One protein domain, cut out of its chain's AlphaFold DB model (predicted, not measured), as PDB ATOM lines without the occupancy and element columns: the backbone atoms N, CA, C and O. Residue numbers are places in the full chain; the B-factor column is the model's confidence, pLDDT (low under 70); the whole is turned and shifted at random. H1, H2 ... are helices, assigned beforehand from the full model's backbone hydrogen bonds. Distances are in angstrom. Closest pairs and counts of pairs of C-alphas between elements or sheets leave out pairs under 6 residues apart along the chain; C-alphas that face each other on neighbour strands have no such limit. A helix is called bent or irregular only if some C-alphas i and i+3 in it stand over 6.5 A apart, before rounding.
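What this domain is: This is residues 134 to 179 of the 461 residues of an uncharacterized protein of Trichomonas vaginalis (UniProt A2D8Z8). Picture a long arm on a small, loose head: H3 is the arm, and H1, the loop of residues 142 to 149 and H2 make the head, with H2 and H3 forming an L-like corner at the tight link between them. The part that sticks out is residues 155 to 179, of which 155 to 158 belong to H2 and 161 to 179 belong to H3. The printed part has 46 residues with three named helices, in the order H1, H2, H3 along the chain, and no named strand; the class is all helix. The whole is extended, with a radius of gyration of the C-alphas of 15.0 A, and its outline is flat, spanning 45 by 24 by 8 A.

How they stand to each other: Begin with the longest helix, H3, residues 161 to 179, which touches no helix. Near its first residues look for H2, residues 150 to 158: the two are close but not clearly touching, with 1 pair of C-alphas within 8 A. That closest pair is the C-alphas of Arg 156 and Ile 162, 6.3 A apart. The lines of H2 and H3 are about perpendicular, at 87 degrees, and their centres are 20.6 A apart. Farther out, H1, residues 138 to 141, touches H2, with 5 pairs of C-alphas within 8 A. Their closest C-alphas are those of Phe 138 and Pro 150, 5.7 A apart. H1 and H3 are apart. In H2 and H3 every O i to N i+4 pair is within hydrogen-bond range; H1 is too short for such a pair, and its 1 pair of O i to N i+3 is within range.

Where its parts are: Find C-alpha 161 at (229.471, 285.369, 194.019); from there H3 runs 26.7 A to C-alpha 179 at (215.164, 306.197, 185.297). Go back to C-alpha 150 at (244.229, 283.622, 184.244), where H2, residues 150 to 158, begins; it covers 12.2 A from first to last C-alpha. H1 begins at C-alpha 138, at (245.248, 278.063, 183.560), and its four residues end at Phe 141. No named helix is bent or irregular.

The domain as a whole: Look for the two C-alphas farthest apart at Asn 135 and Glu 179, 46.0 A from each other. Residues 134 to 179 run without a gap, and the printed part has no cut. The link from H1 to H2 is short, with 8 residues, and the link from H2 to H3 is tight, with 2 residues. The B-factor column gives a mean pLDDT of 89.6 for the printed part of this predicted model, and no printed residue is under 70.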
ATOM      1  N   ASP A 134     242.067 270.998 192.556       79.94
ATOM      2  CA  ASP A 134     242.157 272.065 191.565       79.94
ATOM      3  C   ASP A 134     243.122 271.645 190.439       79.94
ATOM      4  O   ASP A 134     244.205 272.201 190.267       79.94
ATOM      5  N   ASN A 135     242.728 270.644 189.654       76.50
ATOM      6  CA  ASN A 135     243.530 270.101 188.557       76.50
ATOM      7  C   ASN A 135     243.551 271.047 187.346       76.50
ATOM      8  O   ASN A 135     244.397 270.933 186.460       76.50
ATOM      9  N   LEU A 136     242.636 272.019 187.312       82.88
ATOM     10  CA  LEU A 136     242.566 273.045 186.279       82.88
ATOM     11  C   LEU A 136     243.636 274.114 186.520       82.88
ATOM     12  O   LEU A 136     243.462 275.057 187.296       82.88
ATOM     13  N   THR A 137     244.753 273.977 185.808       87.06
ATOM     14  CA  THR A 137     245.823 274.974 185.788       87.06
ATOM     15  C   THR A 137     245.700 275.842 184.536       87.06
ATOM     16  O   THR A 137     245.972 275.392 183.432       87.06
ATOM     17  N   PHE A 138     245.362 277.125 184.691       89.56
ATOM     18  CA  PHE A 138     245.248 278.063 183.560       89.56
ATOM     19  C   PHE A 138     246.592 278.652 183.089       89.56
ATOM     20  O   PHE A 138     246.619 279.591 182.297       89.56
ATOM     21  N   LYS A 139     247.729 278.127 183.569       89.25
ATOM     22  CA  LYS A 139     249.066 278.640 183.219       89.25
ATOM     23  C   LYS A 139     249.374 278.492 181.728       89.25
ATOM     24  O   LYS A 139     250.027 279.359 181.164       89.25
ATOM     25  N   GLU A 140     248.861 277.444 181.089       88.75
ATOM     26  CA  GLU A 140     249.058 277.189 179.654       88.75
ATOM     27  C   GLU A 140     248.302 278.182 178.758       88.75
ATOM     28  O   GLU A 140     248.628 278.339 177.585       88.75
ATOM     29  N   PHE A 141     247.325 278.902 179.312       86.12
ATOM     30  CA  PHE A 141     246.555 279.911 178.588       86.12
ATOM     31  C   PHE A 141     247.213 281.298 178.601       86.12
ATOM     32  O   PHE A 141     246.730 282.216 177.932       86.12
ATOM     33  N   VAL A 142     248.327 281.465 179.325       87.94
ATOM     34  CA  VAL A 142     249.112 282.705 179.321       87.94
ATOM     35  C   VAL A 142     249.752 282.872 177.941       87.94
ATOM     36  O   VAL A 142     250.686 282.162 177.588       87.94
ATOM     37  N   GLY A 143     249.233 283.812 177.145       84.19
ATOM     38  CA  GLY A 143     249.706 284.091 175.780       84.19
ATOM     39  C   GLY A 143     248.676 283.818 174.682       84.19
ATOM     40  O   GLY A 143     248.846 284.285 173.556       84.19
ATOM     41  N   VAL A 144     247.557 283.157 175.000       88.12
ATOM     42  CA  VAL A 144     246.396 283.105 174.103       88.12
ATOM     43  C   VAL A 144     245.700 284.463 174.204       88.12
ATOM     44  O   VAL A 144     244.957 284.714 175.148       88.12
ATOM     45  N   GLY A 145     246.000 285.369 173.265       82.50
ATOM     46  CA  GLY A 145     245.864 286.838 173.362       82.50
ATOM     47  C   GLY A 145     244.507 287.471 173.721       82.50
ATOM     48  O   GLY A 145     244.374 288.686 173.631       82.50
ATOM     49  N   ARG A 146     243.497 286.697 174.128       83.19
ATOM     50  CA  ARG A 146     242.247 287.196 174.724       83.19
ATOM     51  C   ARG A 146     242.201 287.073 176.249       83.19
ATOM     52  O   ARG A 146     241.343 287.694 176.864       83.19
ATOM     53  N   ILE A 147     243.094 286.291 176.854       85.19
ATOM     54  CA  ILE A 147     243.120 286.054 178.300       85.19
ATOM     55  C   ILE A 147     244.189 286.953 178.914       85.19
ATOM     56  O   ILE A 147     245.381 286.673 178.819       85.19
ATOM     57  N   THR A 148     243.755 288.070 179.497       87.56
ATOM     58  CA  THR A 148     244.643 289.064 180.123       87.56
ATOM     59  C   THR A 148     245.083 288.636 181.522       87.56
ATOM     60  O   THR A 148     246.229 288.886 181.888       87.56
ATOM     61  N   ASP A 149     244.210 287.954 182.272       91.75
ATOM     62  CA  ASP A 149     244.500 287.443 183.615       91.75
ATOM     63  C   ASP A 149     243.881 286.040 183.842       91.75
ATOM     64  O   ASP A 149     242.657 285.900 183.951       91.75
ATOM     65  N   PRO A 150     244.700 284.973 183.929       89.38
ATOM     66  CA  PRO A 150     244.229 283.622 184.244       89.38
ATOM     67  C   PRO A 150     243.569 283.510 185.625       89.38
ATOM     68  O   PRO A 150     242.707 282.651 185.829       89.38
ATOM     69  N   ILE A 151     243.973 284.355 186.580       90.38
ATOM     70  CA  ILE A 151     243.427 284.355 187.942       90.38
ATOM     71  C   ILE A 151     241.981 284.838 187.903       90.38
ATOM     72  O   ILE A 151     241.113 284.247 188.547       90.38
ATOM     73  N   GLU A 152     241.702 285.863 187.102       89.19
ATOM     74  CA  GLU A 152     240.355 286.385 186.923       89.19
ATOM     75  C   GLU A 152     239.424 285.348 186.287       89.19
ATOM     76  O   GLU A 152     238.296 285.187 186.744       89.19
ATOM     77  N   ILE A 153     239.891 284.583 185.293       88.06
ATOM     78  CA  ILE A 153     239.095 283.501 184.691       88.06
ATOM     79  C   ILE A 153     238.801 282.408 185.709       88.06
ATOM     80  O   ILE A 153     237.646 282.005 185.848       88.06
ATOM     81  N   LYS A 154     239.817 281.965 186.462       89.50
ATOM     82  CA  LYS A 154     239.602 280.990 187.533       89.50
ATOM     83  C   LYS A 154     238.564 281.516 188.517       89.50
ATOM     84  O   LYS A 154     237.639 280.784 188.859       89.50
ATOM     85  N   LYS A 155     238.664 282.786 188.922       89.25
ATOM     86  CA  LYS A 155     237.685 283.425 189.806       89.25
ATOM     87  C   LYS A 155     236.288 283.432 189.178       89.25
ATOM     88  O   LYS A 155     235.366 282.950 189.813       89.25
ATOM     89  N   ARG A 156     236.136 283.854 187.917       85.62
ATOM     90  CA  ARG A 156     234.864 283.844 187.158       85.62
ATOM     91  C   ARG A 156     234.218 282.469 187.046       85.62
ATOM     92  O   ARG A 156     232.997 282.383 187.050       85.62
ATOM     93  N   MET A 157     235.015 281.410 186.962       85.81
ATOM     94  CA  MET A 157     234.503 280.042 186.869       85.81
ATOM     95  C   MET A 157     234.216 279.399 188.232       85.81
ATOM     96  O   MET A 157     233.346 278.537 188.313       85.81
ATOM     97  N   SER A 158     234.951 279.774 189.284       87.00
ATOM     98  CA  SER A 158     234.889 279.111 190.598       87.00
ATOM     99  C   SER A 158     234.123 279.886 191.668       87.00
ATOM    100  O   SER A 158     233.608 279.264 192.594       87.00
ATOM    101  N   ASP A 159     234.033 281.213 191.566       87.25
ATOM    102  CA  ASP A 159     233.390 282.060 192.569       87.25
ATOM    103  C   ASP A 159     231.889 282.212 192.261       87.25
ATOM    104  O   ASP A 159     231.518 282.947 191.338       87.25
ATOM    105  N   PRO A 160     230.991 281.569 193.033       84.88
ATOM    106  CA  PRO A 160     229.549 281.697 192.826       84.88
ATOM    107  C   PRO A 160     229.049 283.130 193.058       84.88
ATOM    108  O   PRO A 160     227.974 283.493 192.575       84.88
ATOM    109  N   SER A 161     229.820 283.969 193.761       88.06
ATOM    110  CA  SER A 161     229.471 285.369 194.019       88.06
ATOM    111  C   SER A 161     229.420 286.194 192.737       88.06
ATOM    112  O   SER A 161     228.749 287.220 192.698       88.06
ATOM    113  N   ILE A 162     230.094 285.756 191.670       90.81
ATOM    114  CA  ILE A 162     230.117 286.482 190.399       90.81
ATOM    115  C   ILE A 162     228.755 286.458 189.718       90.81
ATOM    116  O   ILE A 162     228.336 287.494 189.217       90.81
ATOM    117  N   LEU A 163     228.021 285.344 189.785       87.88
ATOM    118  CA  LEU A 163     226.641 285.296 189.291       87.88
ATOM    119  C   LEU A 163     225.738 286.251 190.072       87.88
ATOM    120  O   LEU A 163     224.899 286.931 189.491       87.88
ATOM    121  N   HIS A 164     225.928 286.329 191.392       88.69
ATOM    122  CA  HIS A 164     225.171 287.260 192.220       88.69
ATOM    123  C   HIS A 164     225.490 288.717 191.873       88.69
ATOM    124  O   HIS A 164     224.573 289.512 191.701       88.69
ATOM    125  N   ASN A 165     226.772 289.058 191.728       91.44
ATOM    126  CA  ASN A 165     227.200 290.407 191.366       91.44
ATOM    127  C   ASN A 165     226.724 290.792 189.963       91.44
ATOM    128  O   ASN A 165     226.203 291.885 189.794       91.44
ATOM    129  N   GLN A 166     226.831 289.882 188.990       92.81
ATOM    130  CA  GLN A 166     226.316 290.088 187.638       92.81
ATOM    131  C   GLN A 166     224.807 290.352 187.660       92.81
ATOM    132  O   GLN A 166     224.349 291.311 187.052       92.81
ATOM    133  N   TYR A 167     224.041 289.558 188.410       94.00
ATOM    134  CA  TYR A 167     222.603 289.772 188.555       94.00
ATOM    135  C   TYR A 167     222.276 291.127 189.202       94.00
ATOM    136  O   TYR A 167     221.363 291.825 188.771       94.00
ATOM    137  N   VAL A 168     223.039 291.538 190.220       95.75
ATOM    138  CA  VAL A 168     222.886 292.864 190.839       95.75
ATOM    139  C   VAL A 168     223.206 293.981 189.842       95.75
ATOM    140  O   VAL A 168     222.482 294.971 189.798       95.75
ATOM    141  N   GLU A 169     224.254 293.836 189.034       96.19
ATOM    142  CA  GLU A 169     224.606 294.798 187.984       96.19
ATOM    143  C   GLU A 169     223.529 294.884 186.897       96.19
ATOM    144  O   GLU A 169     223.176 295.986 186.484       96.19
ATOM    145  N   GLU A 170     222.967 293.752 186.469       95.19
ATOM    146  CA  GLU A 170     221.851 293.699 185.519       95.19
ATOM    147  C   GLU A 170     220.622 294.442 186.065       95.19
ATOM    148  O   GLU A 170     220.095 295.317 185.381       95.19
ATOM    149  N   LEU A 171     220.239 294.198 187.324       96.81
ATOM    150  CA  LEU A 171     219.137 294.918 187.976       96.81
ATOM    151  C   LEU A 171     219.405 296.422 188.121       96.81
ATOM    152  O   LEU A 171     218.489 297.233 188.002       96.81
ATOM    153  N   LEU A 172     220.650 296.815 188.401       97.19
ATOM    154  CA  LEU A 172     221.025 298.229 188.476       97.19
ATOM    155  C   LEU A 172     220.973 298.904 187.103       97.19
ATOM    156  O   LEU A 172     220.554 300.056 187.010       97.19
ATOM    157  N   ASN A 173     221.376 298.198 186.046       96.31
ATOM    158  CA  ASN A 173     221.269 298.693 184.679       96.31
ATOM    159  C   ASN A 173     219.804 298.833 184.253       96.31
ATOM    160  O   ASN A 173     219.452 299.858 183.681       96.31
ATOM    161  N   GLU A 174     218.950 297.868 184.598       96.25
ATOM    162  CA  GLU A 174     217.506 297.925 184.339       96.25
ATOM    163  C   GLU A 174     216.848 299.095 185.089       96.25
ATOM    164  O   GLU A 174     216.084 299.864 184.508       96.25
ATOM    165  N   LEU A 175     217.207 299.308 186.362       96.06
ATOM    166  CA  LEU A 175     216.765 300.481 187.125       96.06
ATOM    167  C   LEU A 175     217.197 301.793 186.467       96.06
ATOM    168  O   LEU A 175     216.411 302.737 186.411       96.06
ATOM    169  N   LYS A 176     218.427 301.852 185.952       96.62
ATOM    170  CA  LYS A 176     218.945 303.037 185.270       96.62
ATOM    171  C   LYS A 176     218.245 303.281 183.932       96.62
ATOM    172  O   LYS A 176     217.957 304.428 183.611       96.62
ATOM    173  N   GLU A 177     217.943 302.230 183.174       94.94
ATOM    174  CA  GLU A 177     217.184 302.322 181.921       94.94
ATOM    175  C   GLU A 177     215.737 302.784 182.161       94.94
ATOM    176  O   GLU A 177     215.188 303.526 181.351       94.94
ATOM    177  N   MET A 178     215.138 302.415 183.302       92.31
ATOM    178  CA  MET A 178     213.828 302.928 183.727       92.31
ATOM    179  C   MET A 178     213.871 304.380 184.230       92.31
ATOM    180  O   MET A 178     212.868 305.087 184.125       92.31
ATOM    181  N   GLU A 179     214.992 304.824 184.806       95.75
ATOM    182  CA  GLU A 179     215.164 306.197 185.297       95.75
ATOM    183  C   GLU A 179     215.540 307.177 184.177       95.75
ATOM    184  O   GLU A 179     215.137 308.342 184.217       95.75
TER     185      GLU A 179